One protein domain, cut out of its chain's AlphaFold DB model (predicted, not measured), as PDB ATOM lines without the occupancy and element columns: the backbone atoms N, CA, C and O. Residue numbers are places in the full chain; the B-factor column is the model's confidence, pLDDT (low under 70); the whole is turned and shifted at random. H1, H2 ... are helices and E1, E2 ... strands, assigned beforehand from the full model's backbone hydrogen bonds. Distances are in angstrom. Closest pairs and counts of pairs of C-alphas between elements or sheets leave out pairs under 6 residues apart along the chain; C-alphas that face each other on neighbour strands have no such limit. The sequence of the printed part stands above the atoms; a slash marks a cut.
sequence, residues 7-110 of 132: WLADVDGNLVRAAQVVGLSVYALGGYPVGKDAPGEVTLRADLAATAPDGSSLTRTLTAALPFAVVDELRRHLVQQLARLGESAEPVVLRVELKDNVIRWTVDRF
ATOM      1  N   TRP A   7      48.717  30.371  -3.966       75.69
ATOM      2  CA  TRP A   7      47.713  31.318  -4.460       75.69
ATOM      3  C   TRP A   7      46.398  30.575  -4.736       75.69
ATOM      4  O   TRP A   7      46.405  29.482  -5.292       75.69
ATOM      5  N   LEU A   8      45.275  31.167  -4.344       78.19
ATOM      6  CA  LEU A   8      43.912  30.684  -4.564       78.19
ATOM      7  C   LEU A   8      43.233  31.603  -5.576       78.19
ATOM      8  O   LEU A   8      43.273  32.820  -5.403       78.19
ATOM      9  N   ALA A   9      42.617  31.045  -6.613       80.69
ATOM     10  CA  ALA A   9      41.785  31.826  -7.525       80.69
ATOM     11  C   ALA A   9      40.355  31.950  -6.977       80.69
ATOM     12  O   ALA A   9      39.768  30.948  -6.564       80.69
ATOM     13  N   ASP A  10      39.811  33.165  -6.975       83.81
ATOM     14  CA  ASP A  10      38.389  33.409  -6.737       83.81
ATOM     15  C   ASP A  10      37.557  33.134  -8.009       83.81
ATOM     16  O   ASP A  10      38.105  32.850  -9.078       83.81
ATOM     17  N   VAL A  11      36.226  33.173  -7.891       83.94
ATOM     18  CA  VAL A  11      35.291  32.880  -8.995       83.94
ATOM     19  C   VAL A  11      35.432  33.850 -10.175       83.94
ATOM     20  O   VAL A  11      35.132  33.484 -11.309       83.94
ATOM     21  N   ASP A  12      35.937  35.058  -9.919       83.06
ATOM     22  CA  ASP A  12      36.209  36.085 -10.926       83.06
ATOM     23  C   ASP A  12      37.627  35.951 -11.519       83.06
ATOM     24  O   ASP A  12      38.026  36.718 -12.397       83.06
ATOM     25  N   GLY A  13      38.410  34.974 -11.052       78.25
ATOM     26  CA  GLY A  13      39.785  34.724 -11.475       78.25
ATOM     27  C   GLY A  13      40.831  35.591 -10.770       78.25
ATOM     28  O   GLY A  13      42.008  35.525 -11.135       78.25
ATOM     29  N   ASN A  14      40.453  36.377  -9.756       83.25
ATOM     30  CA  ASN A  14      41.419  37.128  -8.963       83.25
ATOM     31  C   ASN A  14      42.206  36.182  -8.067       83.25
ATOM     32  O   ASN A  14      41.665  35.249  -7.475       83.25
ATOM     33  N   LEU A  15      43.497  36.458  -7.923       80.31
ATOM     34  CA  LEU A  15      44.378  35.614  -7.137       80.31
ATOM     35  C   LEU A  15      44.555  36.169  -5.722       80.31
ATOM     36  O   LEU A  15      44.882  37.337  -5.523       80.31
ATOM     37  N   VAL A  16      44.376  35.293  -4.740       77.38
ATOM     38  CA  VAL A  16      44.490  35.563  -3.308       77.38
ATOM     39  C   VAL A  16      45.642  34.736  -2.755       77.38
ATOM     40  O   VAL A  16      45.703  33.530  -2.988       77.38
ATOM     41  N   ARG A  17      46.563  35.333  -1.993       76.75
ATOM     42  CA  ARG A  17      47.629  34.538  -1.364       76.75
ATOM     43  C   ARG A  17      47.038  33.681  -0.250       76.75
ATOM     44  O   ARG A  17      46.374  34.206   0.636       76.75
ATOM     45  N   ALA A  18      47.355  32.392  -0.223       74.44
ATOM     46  CA  ALA A  18      46.906  31.487   0.832       74.44
ATOM     47  C   ALA A  18      47.395  31.922   2.221       74.44
ATOM     48  O   ALA A  18      46.669  31.772   3.191       74.44
ATOM     49  N   ALA A  19      48.571  32.557   2.316       73.56
ATOM     50  CA  ALA A  19      49.067  33.145   3.566       73.56
ATOM     51  C   ALA A  19      48.192  34.295   4.105       73.56
ATOM     52  O   ALA A  19      48.307  34.660   5.270       73.56
ATOM     53  N   GLN A  20      47.343  34.893   3.262       76.56
ATOM     54  CA  GLN A  20      46.358  35.888   3.681       76.56
ATOM     55  C   GLN A  20      45.041  35.241   4.104       76.56
ATOM     56  O   GLN A  20      44.219  35.940   4.678       76.56
ATOM     57  N   VAL A  21      44.816  33.955   3.829       79.00
ATOM     58  CA  VAL A  21      43.572  33.267   4.177       79.00
ATOM     59  C   VAL A  21      43.663  32.753   5.608       79.00
ATOM     60  O   VAL A  21      44.530  31.949   5.936       79.00
ATOM     61  N   VAL A  22      42.750  33.217   6.456       79.50
ATOM     62  CA  VAL A  22      42.647  32.813   7.869       79.50
ATOM     63  C   VAL A  22      41.517  31.820   8.108       79.50
ATOM     64  O   VAL A  22      41.501  31.143   9.133       79.50
ATOM     65  N   GLY A  23      40.583  31.707   7.162       79.88
ATOM     66  CA  GLY A  23      39.424  30.833   7.273       79.88
ATOM     67  C   GLY A  23      38.824  30.477   5.920       79.88
ATOM     68  O   GLY A  23      38.972  31.200   4.936       79.88
ATOM     69  N   LEU A  24      38.154  29.327   5.882       85.19
ATOM     70  CA  LEU A  24      37.306  28.908   4.773       85.19
ATOM     71  C   LEU A  24      35.900  28.672   5.315       85.19
ATOM     72  O   LEU A  24      35.679  27.763   6.123       85.19
ATOM     73  N   SER A  25      34.960  29.471   4.834       84.94
ATOM     74  CA  SER A  25      33.614  29.574   5.383       84.94
ATOM     75  C   SER A  25      32.569  29.370   4.293       84.94
ATOM     76  O   SER A  25      32.749  29.774   3.143       84.94
ATOM     77  N   VAL A  26      31.465  28.718   4.650       87.56
ATOM     78  CA  VAL A  26      30.349  28.458   3.734       87.56
ATOM     79  C   VAL A  26      29.297  29.534   3.937       87.56
ATOM     80  O   VAL A  26      28.875  29.782   5.063       87.56
ATOM     81  N   TYR A  27      28.877  30.168   2.850       86.75
ATOM     82  CA  TYR A  27      27.945  31.288   2.868       86.75
ATOM     83  C   TYR A  27      26.717  30.990   2.023       86.75
ATOM     84  O   TYR A  27      26.844  30.565   0.877       86.75
ATOM     85  N   ALA A  28      25.530  31.291   2.541       85.44
ATOM     86  CA  ALA A  28      24.336  31.344   1.708       85.44
ATOM     87  C   ALA A  28      24.458  32.452   0.651       85.44
ATOM     88  O   ALA A  28      25.203  33.422   0.825       85.44
ATOM     89  N   LEU A  29      23.651  32.357  -0.407       76.50
ATOM     90  CA  LEU A  29      23.513  33.410  -1.422       76.50
ATOM     91  C   LEU A  29      23.207  34.798  -0.822       76.50
ATOM     92  O   LEU A  29      23.654  35.807  -1.356       76.50
ATOM     93  N   GLY A  30      22.523  34.847   0.327       71.81
ATOM     94  CA  GLY A  30      22.232  36.080   1.068       71.81
ATOM     95  C   GLY A  30      23.422  36.703   1.812       71.81
ATOM     96  O   GLY A  30      23.251  37.731   2.452       71.81
ATOM     97  N   GLY A  31      24.617  36.103   1.756       76.44
ATOM     98  CA  GLY A  31      25.829  36.680   2.348       76.44
ATOM     99  C   GLY A  31      26.026  36.403   3.840       76.44
ATOM    100  O   GLY A  31      26.919  36.991   4.443       76.44
ATOM    101  N   TYR A  32      25.272  35.466   4.418       79.75
ATOM    102  CA  TYR A  32      25.447  35.023   5.805       79.75
ATOM    103  C   TYR A  32      26.168  33.674   5.871       79.75
ATOM    104  O   TYR A  32      25.922  32.823   5.008       79.75
ATOM    105  N   PRO A  33      27.033  33.457   6.879       81.75
ATOM    106  CA  PRO A  33      27.658  32.162   7.090       81.75
ATOM    107  C   PRO A  33      26.589  31.136   7.462       81.75
ATOM    108  O   PRO A  33      25.660  31.430   8.216       81.75
ATOM    109  N   VAL A  34      26.719  29.926   6.931       84.38
ATOM    110  CA  VAL A  34      25.744  28.860   7.145       84.38
ATOM    111  C   VAL A  34      26.399  27.548   7.555       84.38
ATOM    112  O   VAL A  34      27.514  27.221   7.152       84.38
ATOM    113  N   GLY A  35      25.680  26.803   8.396       75.56
ATOM    114  CA  GLY A  35      26.064  25.469   8.847       75.56
ATOM    115  C   GLY A  35      25.527  24.359   7.944       75.56
ATOM    116  O   GLY A  35      24.923  24.611   6.906       75.56
ATOM    117  N   LYS A  36      25.710  23.110   8.383       73.00
ATOM    118  CA  LYS A  36      25.322  21.892   7.643       73.00
ATOM    119  C   LYS A  36      23.840  21.769   7.289       73.00
ATOM    120  O   LYS A  36      23.490  20.993   6.409       73.00
ATOM    121  N   ASP A  37      22.996  22.524   7.978       74.12
ATOM    122  CA  ASP A  37      21.545  22.492   7.831       74.12
ATOM    123  C   ASP A  37      21.037  23.579   6.865       74.12
ATOM    124  O   ASP A  37      19.839  23.842   6.810       74.12
ATOM    125  N   ALA A  38      21.936  24.237   6.118       73.00
ATOM    126  CA  ALA A  38      21.586  25.270   5.151       73.00
ATOM    127  C   ALA A  38      20.721  24.699   4.013       73.00
ATOM    128  O   ALA A  38      21.212  23.877   3.232       73.00
ATOM    129  N   PRO A  39      19.458  25.136   3.865       66.00
ATOM    130  CA  PRO A  39      18.666  24.743   2.716       66.00
ATOM    131  C   PRO A  39      19.134  25.532   1.483       66.00
ATOM    132  O   PRO A  39      19.097  26.761   1.473       66.00
ATOM    133  N   GLY A  40      19.539  24.820   0.431       81.31
ATOM    134  CA  GLY A  40      19.763  25.394  -0.899       81.31
ATOM    135  C   GLY A  40      21.225  25.585  -1.303       81.31
ATOM    136  O   GLY A  40      22.134  24.912  -0.810       81.31
ATOM    137  N   GLU A  41      21.423  26.465  -2.282       88.56
ATOM    138  CA  GLU A  41      22.732  26.752  -2.859       88.56
ATOM    139  C   GLU A  41      23.533  27.724  -1.984       88.56
ATOM    140  O   GLU A  41      23.033  28.731  -1.474       88.56
ATOM    141  N   VAL A  42      24.811  27.404  -1.822       90.56
ATOM    142  CA  VAL A  42      25.777  28.109  -0.988       90.56
ATOM    143  C   VAL A  42      27.068  28.336  -1.769       90.56
ATOM    144  O   VAL A  42      27.304  27.749  -2.821       90.56
ATOM    145  N   THR A  43      27.922  29.203  -1.251       89.88
ATOM    146  CA  THR A  43      29.219  29.560  -1.828       89.88
ATOM    147  C   THR A  43      30.318  29.270  -0.823       89.88
ATOM    148  O   THR A  43      30.129  29.466   0.381       89.88
ATOM    149  N   LEU A  44      31.477  28.817  -1.298       88.88
ATOM    150  CA  LEU A  44      32.682  28.794  -0.480       88.88
ATOM    151  C   LEU A  44      33.337  30.170  -0.530       88.88
ATOM    152  O   LEU A  44      33.553  30.716  -1.615       88.88
ATOM    153  N   ARG A  45      33.708  30.705   0.631       88.31
ATOM    154  CA  ARG A  45      34.464  31.950   0.732       88.31
ATOM    155  C   ARG A  45      35.740  31.754   1.538       88.31
ATOM    156  O   ARG A  45      35.765  30.985   2.495       88.31
ATOM    157  N   ALA A  46      36.791  32.454   1.129       86.75
ATOM    158  CA  ALA A  46      38.015  32.618   1.896       86.75
ATOM    159  C   ALA A  46      37.932  33.898   2.723       86.75
ATOM    160  O   ALA A  46      37.753  34.982   2.163       86.75
ATOM    161  N   ASP A  47      38.090  33.763   4.033       85.38
ATOM    162  CA  ASP A  47      38.229  34.875   4.965       85.38
ATOM    163  C   ASP A  47      39.687  35.329   4.967       85.38
ATOM    164  O   ASP A  47      40.598  34.512   5.142       85.38
ATOM    165  N   LEU A  48      39.922  36.620   4.751       85.06
ATOM    166  CA  LEU A  48      41.264  37.184   4.696       85.06
ATOM    167  C   LEU A  48      41.669  37.775   6.050       85.06
ATOM    168  O   LEU A  48      40.850  38.339   6.769       85.06
ATOM    169  N   ALA A  49      42.963  37.712   6.365       78.12
ATOM    170  CA  ALA A  49      43.569  38.359   7.530       78.12
ATOM    171  C   ALA A  49      43.417  39.888   7.492       78.12
ATOM    172  O   ALA A  49      43.474  40.552   8.523       78.12
ATOM    173  N   ALA A  50      43.275  40.448   6.289       80.25
ATOM    174  CA  ALA A  50      43.057  41.868   6.090       80.25
ATOM    175  C   ALA A  50      41.590  42.231   6.350       80.25
ATOM    176  O   ALA A  50      40.669  41.546   5.903       80.25
ATOM    177  N   THR A  51      41.383  43.358   7.019       81.62
ATOM    178  CA  THR A  51      40.069  43.974   7.206       81.62
ATOM    179  C   THR A  51      39.883  45.130   6.233       81.62
ATOM    180  O   THR A  51      40.840  45.812   5.858       81.62
ATOM    181  N   ALA A  52      38.641  45.355   5.823       80.75
ATOM    182  CA  ALA A  52      38.255  46.537   5.076       80.75
ATOM    183  C   ALA A  52      38.401  47.805   5.953       80.75
ATOM    184  O   ALA A  52      38.525  47.703   7.178       80.75
ATOM    185  N   PRO A  53      38.409  49.013   5.353       80.06
ATOM    186  CA  PRO A  53      38.565  50.272   6.092       80.06
ATOM    187  C   PRO A  53      37.469  50.529   7.137       80.06
ATOM    188  O   PRO A  53      37.677  51.290   8.075       80.06
ATOM    189  N   ASP A  54      36.311  49.897   6.968       85.06
ATOM    190  CA  ASP A  54      35.170  49.919   7.884       85.06
ATOM    191  C   ASP A  54      35.302  48.910   9.046       85.06
ATOM    192  O   ASP A  54      34.419  48.831   9.896       85.06
ATOM    193  N   GLY A  55      36.397  48.141   9.095       78.62
ATOM    194  CA  GLY A  55      36.647  47.098  10.090       78.62
ATOM    195  C   GLY A  55      36.016  45.743   9.759       78.62
ATOM    196  O   GLY A  55      36.215  44.788  10.511       78.62
ATOM    197  N   SER A  56      35.296  45.625   8.642       79.56
ATOM    198  CA  SER A  56      34.672  44.372   8.219       79.56
ATOM    199  C   SER A  56      35.718  43.363   7.737       79.56
ATOM    200  O   SER A  56      36.717  43.721   7.106       79.56
ATOM    201  N   SER A  57      35.488  42.074   7.990       78.38
ATOM    202  CA  SER A  57      36.322  41.002   7.437       78.38
ATOM    203  C   SER A  57      36.239  40.994   5.910       78.38
ATOM    204  O   SER A  57      35.147  40.978   5.339       78.38
ATOM    205  N   LEU A  58      37.391  40.978   5.234       84.31
ATOM    206  CA  LEU A  58      37.411  40.802   3.787       84.31
ATOM    207  C   LEU A  58      37.192  39.331   3.456       84.31
ATOM    208  O   LEU A  58      37.904  38.461   3.952       84.31
ATOM    209  N   THR A  59      36.228  39.066   2.579       86.19
ATOM    210  CA  THR A  59      35.946  37.715   2.089       86.19
ATOM    211  C   THR A  59      36.073  37.656   0.572       86.19
ATOM    212  O   THR A  59      35.808  38.636  -0.127       86.19
ATOM    213  N   ARG A  60      36.513  36.508   0.055       86.44
ATOM    214  CA  ARG A  60      36.643  36.238  -1.384       86.44
ATOM    215  C   ARG A  60      35.875  34.985  -1.759       86.44
ATOM    216  O   ARG A  60      36.082  33.940  -1.152       86.44
ATOM    217  N   THR A  61      34.996  35.091  -2.746       89.19
ATOM    218  CA  THR A  61      34.143  33.983  -3.186       89.19
ATOM    219  C   THR A  61      34.928  33.043  -4.090       89.19
ATOM    220  O   THR A  61      35.299  33.416  -5.195       89.19
ATOM    221  N   LEU A  62      35.180  31.820  -3.632       84.81
ATOM    222  CA  LEU A  62      35.986  30.835  -4.356       84.81
ATOM    223  C   LEU A  62      35.167  29.996  -5.342       84.81
ATOM    224  O   LEU A  62      35.726  29.402  -6.255       84.81
ATOM    225  N   THR A  63      33.851  29.903  -5.145       85.38
ATOM    226  CA  THR A  63      32.971  29.067  -5.968       85.38
ATOM    227  C   THR A  63      31.717  29.825  -6.373       85.38
ATOM    228  O   THR A  63      31.234  30.680  -5.629       85.38
ATOM    229  N   ALA A  64      31.122  29.433  -7.498       86.12
ATOM    230  CA  ALA A  64      29.723  29.742  -7.776       86.12
ATOM    231  C   ALA A  64      28.786  29.154  -6.694       86.12
ATOM    232  O   ALA A  64      29.222  28.433  -5.786       86.12
ATOM    233  N   ALA A  65      27.499  29.489  -6.788       88.06
ATOM    234  CA  ALA A  65      26.456  28.950  -5.924       88.06
ATOM    235  C   ALA A  65      26.220  27.472  -6.245       88.06
ATOM    236  O   ALA A  65      25.983  27.138  -7.401       88.06
ATOM    237  N   LEU A  66      26.345  26.605  -5.240       87.25
ATOM    238  CA  LEU A  66      26.329  25.149  -5.374       87.25
ATOM    239  C   LEU A  66      25.639  24.485  -4.178       87.25
ATOM    240  O   LEU A  66      25.593  25.078  -3.103       87.25
ATOM    241  N   PRO A  67      25.156  23.236  -4.297       87.88
ATOM    242  CA  PRO A  67      24.559  22.528  -3.166       87.88
ATOM    243  C   PRO A  67      25.514  22.419  -1.970       87.88
ATOM    244  O   PRO A  67      26.702  22.135  -2.145       87.88
ATOM    245  N   PHE A  68      24.990  22.565  -0.746       86.06
ATOM    246  CA  PHE A  68      25.798  22.535   0.483       86.06
ATOM    247  C   PHE A  68      26.744  21.331   0.566       86.06
ATOM    248  O   PHE A  68      27.918  21.502   0.882       86.06
ATOM    249  N   ALA A  69      26.260  20.126   0.249       85.31
ATOM    250  CA  ALA A  69      27.071  18.911   0.310       85.31
ATOM    251  C   ALA A  69      28.329  18.999  -0.574       85.31
ATOM    252  O   ALA A  69      29.415  18.622  -0.139       85.31
ATOM    253  N   VAL A  70      28.190  19.570  -1.776       85.12
ATOM    254  CA  VAL A  70      29.300  19.772  -2.719       85.12
ATOM    255  C   VAL A  70      30.293  20.787  -2.158       85.12
ATOM    256  O   VAL A  70      31.500  20.563  -2.189       85.12
ATOM    257  N   VAL A  71      29.796  21.894  -1.603       86.25
ATOM    258  CA  VAL A  71      30.641  22.956  -1.042       86.25
ATOM    259  C   VAL A  71      31.362  22.512   0.229       86.25
ATOM    260  O   VAL A  71      32.531  22.851   0.413       86.25
ATOM    261  N   ASP A  72      30.714  21.738   1.099       85.88
ATOM    262  CA  ASP A  72      31.350  21.212   2.306       85.88
ATOM    263  C   ASP A  72      32.441  20.186   1.971       85.88
ATOM    264  O   ASP A  72      33.519  20.230   2.567       85.88
ATOM    265  N   GLU A  73      32.215  19.315   0.984       85.69
ATOM    266  CA  GLU A  73      33.251  18.404   0.486       85.69
ATOM    267  C   GLU A  73      34.436  19.183  -0.103       85.69
ATOM    268  O   GLU A  73      35.590  18.949   0.267       85.69
ATOM    269  N   LEU A  74      34.151  20.178  -0.948       83.25
ATOM    270  CA  LEU A  74      35.157  21.049  -1.552       83.25
ATOM    271  C   LEU A  74      35.977  21.781  -0.485       83.25
ATOM    272  O   LEU A  74      37.205  21.812  -0.563       83.25
ATOM    273  N   ARG A  75      35.316  22.311   0.549       85.44
ATOM    274  CA  ARG A  75      35.964  22.947   1.699       85.44
ATOM    275  C   ARG A  75      36.921  21.983   2.397       85.44
ATOM    276  O   ARG A  75      38.064  22.353   2.650       85.44
ATOM    277  N   ARG A  76      36.487  20.752   2.698       84.44
ATOM    278  CA  ARG A  76      37.333  19.739   3.360       84.44
ATOM    279  C   ARG A  76      38.551  19.381   2.512       84.44
ATOM    280  O   ARG A  76      39.662  19.350   3.039       84.44
ATOM    281  N   HIS A  77      38.359  19.151   1.215       81.38
ATOM    282  CA  HIS A  77      39.458  18.862   0.298       81.38
ATOM    283  C   HIS A  77      40.432  20.037   0.188       81.38
ATOM    284  O   HIS A  77      41.642  19.823   0.251       81.38
ATOM    285  N   LEU A  78      39.933  21.274   0.113       79.06
ATOM    286  CA  LEU A  78      40.784  22.458   0.056       79.06
ATOM    287  C   LEU A  78      41.625  22.603   1.329       79.06
ATOM    288  O   LEU A  78      42.831  22.787   1.228       79.06
ATOM    289  N   VAL A  79      41.035  22.426   2.515       78.44
ATOM    290  CA  VAL A  79      41.779  22.443   3.789       78.44
ATOM    291  C   VAL A  79      42.888  21.387   3.803       78.44
ATOM    292  O   VAL A  79      44.022  21.692   4.167       78.44
ATOM    293  N   GLN A  80      42.599  20.156   3.369       80.06
ATOM    294  CA  GLN A  80      43.603  19.087   3.307       80.06
ATOM    295  C   GLN A  80      44.732  19.397   2.313       80.06
ATOM    296  O   GLN A  80      45.895  19.121   2.599       80.06
ATOM    297  N   GLN A  81      44.409  19.970   1.152       74.25
ATOM    298  CA  GLN A  81      45.405  20.355   0.150       74.25
ATOM    299  C   GLN A  81      46.257  21.532   0.616       74.25
ATOM    300  O   GLN A  81      47.471  21.487   0.455       74.25
ATOM    301  N   LEU A  82      45.655  22.550   1.237       72.88
ATOM    302  CA  LEU A  82      46.387  23.669   1.833       72.88
ATOM    303  C   LEU A  82      47.363  23.176   2.910       72.88
ATOM    304  O   LEU A  82      48.509  23.615   2.932       72.88
ATOM    305  N   ALA A  83      46.943  22.217   3.743       70.75
ATOM    306  CA  ALA A  83      47.814  21.602   4.742       70.75
ATOM    307  C   ALA A  83      49.005  20.865   4.102       70.75
ATOM    308  O   ALA A  83      50.132  21.055   4.541       70.75
ATOM    309  N   ARG A  84      48.772  20.087   3.034       68.81
ATOM    310  CA  ARG A  84      49.826  19.357   2.302       68.81
ATOM    311  C   ARG A  84      50.768  20.275   1.521       68.81
ATOM    312  O   ARG A  84      51.966  20.039   1.458       68.81
ATOM    313  N   LEU A  85      50.236  21.307   0.870       65.69
ATOM    314  CA  LEU A  85      51.020  22.235   0.051       65.69
ATOM    315  C   LEU A  85      51.827  23.215   0.902       65.69
ATOM    316  O   LEU A  85      52.895  23.629   0.462       65.69
ATOM    317  N   GLY A  86      51.375  23.517   2.123       56.59
ATOM    318  CA  GLY A  86      52.167  24.230   3.129       56.59
ATOM    319  C   GLY A  86      53.454  23.500   3.546       56.59
ATOM    320  O   GLY A  86      54.327  24.092   4.180       56.59
ATOM    321  N   GLU A  87      53.609  22.227   3.170       54.78
ATOM    322  CA  GLU A  87      54.841  21.451   3.355       54.78
ATOM    323  C   GLU A  87      55.808  21.572   2.157       54.78
ATOM    324  O   GLU A  87      56.953  21.129   2.249       54.78
ATOM    325  N   SER A  88      55.393  22.184   1.039       52.94
ATOM    326  CA  SER A  88      56.183  22.273  -0.199       52.94
ATOM    327  C   SER A  88      56.848  23.642  -0.384       52.94
ATOM    328  O   SER A  88      56.261  24.685  -0.114       52.94
ATOM    329  N   ALA A  89      58.092  23.658  -0.876       53.12
ATOM    330  CA  ALA A  89      58.894  24.877  -1.040       53.12
ATOM    331  C   ALA A  89      58.586  25.679  -2.325       53.12
ATOM    332  O   ALA A  89      59.102  26.786  -2.489       53.12
ATOM    333  N   GLU A  90      57.783  25.132  -3.239       57.06
ATOM    334  CA  GLU A  90      57.519  25.726  -4.554       57.06
ATOM    335  C   GLU A  90      56.278  26.641  -4.549       57.06
ATOM    336  O   GLU A  90      55.302  26.359  -3.852       57.06
ATOM    337  N   PRO A  91      56.275  27.737  -5.330       55.53
ATOM    338  CA  PRO A  91      55.087  28.558  -5.544       55.53
ATOM    339  C   PRO A  91      54.033  27.809  -6.376       55.53
ATOM    340  O   PRO A  91      54.330  27.269  -7.445       55.53
ATOM    341  N   VAL A  92      52.785  27.801  -5.907       64.44
ATOM    342  CA  VAL A  92      51.692  27.011  -6.495       64.44
ATOM    343  C   VAL A  92      50.421  27.849  -6.602       64.44
ATOM    344  O   VAL A  92      50.073  28.578  -5.678       64.44
ATOM    345  N   VAL A  93      49.692  27.723  -7.708       61.25
ATOM    346  CA  VAL A  93      48.335  28.254  -7.865       61.25
ATOM    347  C   VAL A  93      47.345  27.103  -7.826       61.25
ATOM    348  O   VAL A  93      47.448  26.156  -8.601       61.25
ATOM    349  N   LEU A  94      46.362  27.203  -6.939       65.75
ATOM    350  CA  LEU A  94      45.191  26.343  -6.898       65.75
ATOM    351  C   LEU A  94      44.034  27.072  -7.575       65.75
ATOM    352  O   LEU A  94      43.487  28.037  -7.033       65.75
ATOM    353  N   ARG A  95      43.642  26.592  -8.756       64.56
ATOM    354  CA  ARG A  95      42.386  26.989  -9.389       64.56
ATOM    355  C   ARG A  95      41.339  25.919  -9.132       64.56
ATOM    356  O   ARG A  95      41.585  24.750  -9.414       64.56
ATOM    357  N   VAL A  96      40.188  26.334  -8.618       62.22
ATOM    358  CA  VAL A  96      39.037  25.465  -8.386       62.22
ATOM    359  C   VAL A  96      37.956  25.841  -9.389       62.22
ATOM    360  O   VAL A  96      37.470  26.964  -9.388       62.22
ATOM    361  N   GLU A  97      37.583  24.902 -10.249       61.31
ATOM    362  CA  GLU A  97      36.496  25.059 -11.211       61.31
ATOM    363  C   GLU A  97      35.474  23.951 -10.981       61.31
ATOM    364  O   GLU A  97      35.833  22.777 -10.890       61.31
ATOM    365  N   LEU A  98      34.189  24.299 -10.916       53.62
ATOM    366  CA  LEU A  98      33.136  23.299 -11.032       53.62
ATOM    367  C   LEU A  98      32.677  23.235 -12.486       53.62
ATOM    368  O   LEU A  98      32.189  24.224 -13.031       53.62
ATOM    369  N   LYS A  99      32.790  22.056 -13.096       57.94
ATOM    370  CA  LYS A  99      32.275  21.795 -14.440       57.94
ATOM    371  C   LYS A  99      31.551  20.456 -14.450       57.94
ATOM    372  O   LYS A  99      32.105  19.472 -13.972       57.94
ATOM    373  N   ASP A 100      30.325  20.416 -14.970       62.66
ATOM    374  CA  ASP A 100      29.530  19.181 -15.082       62.66
ATOM    375  C   ASP A 100      29.321  18.452 -13.730       62.66
ATOM    376  O   ASP A 100      29.343  17.226 -13.667       62.66
ATOM    377  N   ASN A 101      29.149  19.200 -12.629       44.94
ATOM    378  CA  ASN A 101      29.108  18.689 -11.242       44.94
ATOM    379  C   ASN A 101      30.397  18.002 -10.752       44.94
ATOM    380  O   ASN A 101      30.409  17.399  -9.681       44.94
ATOM    381  N   VAL A 102      31.495  18.119 -11.497       43.41
ATOM    382  CA  VAL A 102      32.817  17.640 -11.097       43.41
ATOM    383  C   VAL A 102      33.657  18.825 -10.642       43.41
ATOM    384  O   VAL A 102      33.818  19.812 -11.365       43.41
ATOM    385  N   ILE A 103      34.221  18.715  -9.441       51.19
ATOM    386  CA  ILE A 103      35.208  19.669  -8.936       51.19
ATOM    387  C   ILE A 103      36.532  19.362  -9.631       51.19
ATOM    388  O   ILE A 103      37.129  18.302  -9.432       51.19
ATOM    389  N   ARG A 104      36.989  20.283 -10.477       54.59
ATOM    390  CA  ARG A 104      38.285  20.213 -11.146       54.59
ATOM    391  C   ARG A 104      39.218  21.212 -10.487       54.59
ATOM    392  O   ARG A 104      38.979  22.415 -10.495       54.59
ATOM    393  N   TRP A 105      40.299  20.696  -9.929       61.31
ATOM    394  CA  TRP A 105      41.406  21.489  -9.411       61.31
ATOM    395  C   TRP A 105      42.551  21.443 -10.407       61.31
ATOM    396  O   TRP A 105      42.993  20.360 -10.794       61.31
ATOM    397  N   THR A 106      43.051  22.615 -10.776       62.22
ATOM    398  CA  THR A 106      44.300  22.735 -11.526       62.22
ATOM    399  C   THR A 106      45.351  23.308 -10.592       62.22
ATOM    400  O   THR A 106      45.174  24.395 -10.041       62.22
ATOM    401  N   VAL A 107      46.413  22.532 -10.387       61.44
ATOM    402  CA  VAL A 107      47.598  22.933  -9.630       61.44
ATOM    403  C   VAL A 107      48.629  23.399 -10.644       61.44
ATOM    404  O   VAL A 107      49.255  22.570 -11.303       61.44
ATOM    405  N   ASP A 108      48.788  24.709 -10.788       64.50
ATOM    406  CA  ASP A 108      49.825  25.279 -11.647       64.50
ATOM    407  C   ASP A 108      51.047  25.611 -10.788       64.50
ATOM    408  O   ASP A 108      50.945  26.349  -9.804       64.50
ATOM    409  N   ARG A 109      52.196  25.006 -11.096       64.88
ATOM    410  CA  ARG A 109      53.450  25.311 -10.400       64.88
ATOM    411  C   ARG A 109      54.186  26.376 -11.191       64.88
ATOM    412  O   ARG A 109      54.565  26.144 -12.339       64.88
ATOM    413  N   PHE A 110      54.468  27.507 -10.552       57.34
ATOM    414  CA  PHE A 110      55.347  28.520 -11.125       57.34
ATOM    415  C   PHE A 110      56.798  28.022 -11.056       57.34
ATOM    416  O   PHE A 110      57.551  28.404 -10.168       57.34
TER     417      PHE A 110
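What this domain is: This is residues 7 to 110 of the 132 residues of an uncharacterized protein of Crossiella cryophila (UniProt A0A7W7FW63). One helix, H1, runs along two small sheets and covers one side of each: the meander E3 E4 E5, each strand the antiparallel neighbour of the one before, and the mixed sheet E2 E1 E6 E7. E4 bends by 73 degrees at residue 48, and its end, paired with E5, leads away from the helix. The printed part has 104 residues, in the order E1 E2 E3 E4 E5 H1 E6 E7, of mixed class. It is compact, with a radius of gyration of the C-alphas of 13.6 A and spans of 40 by 39 by 22 A.

Where its parts are: Find C-alpha 7 at (47.713, 31.318, -4.460), where E1, residues 7 to 9, begins. E2 is residues 15 to 17, E3 residues 21 to 28, 19.5 A long, E4 residues 41 to 51, 26.4 A, and E5 residues 57 to 61. H1, residues 68 to 85, runs 25.2 A from C-alpha 68 at (25.798, 22.535, 0.483). E6, residues 92 to 99, spans 21.6 A, and E7, residues 102 to 109, spans 22.0 A to C-alpha 109 at (53.450, 25.311, -10.400).

How they stand to each other: Look first at E1: it is antiparallel to E2, N 8 to O 16 being 2.8 A, and parallel to E6, N 7 to O 92 being 2.8 A. E6 and E7 form a hairpin, with N 93 and O 108 at 2.8 A. In the strongly twisted sheet E3 E4 E5, N 25 and O 45 are 2.9 A apart, and N 46 and O 60 2.8 A. H1 is on this sheet at a height of 9.7 A, over E4; their closest C-alphas, of Val 42 and Phe 68, are 5.8 A apart. H1 is also on the sheet E2 E1 E6 E7, over E6, at a height of 10.0 A. In H1 every O i to N i+4 pair is within hydrogen-bond range.

The domain as a whole: The C-alphas of Pro 39 and Ala 89 are the two farthest apart, 40.4 A. The printed part has no cut; the link from E3 to E4, 12 residues, is long. Confidence is under 70 at residue 39 and residues 84 to 110.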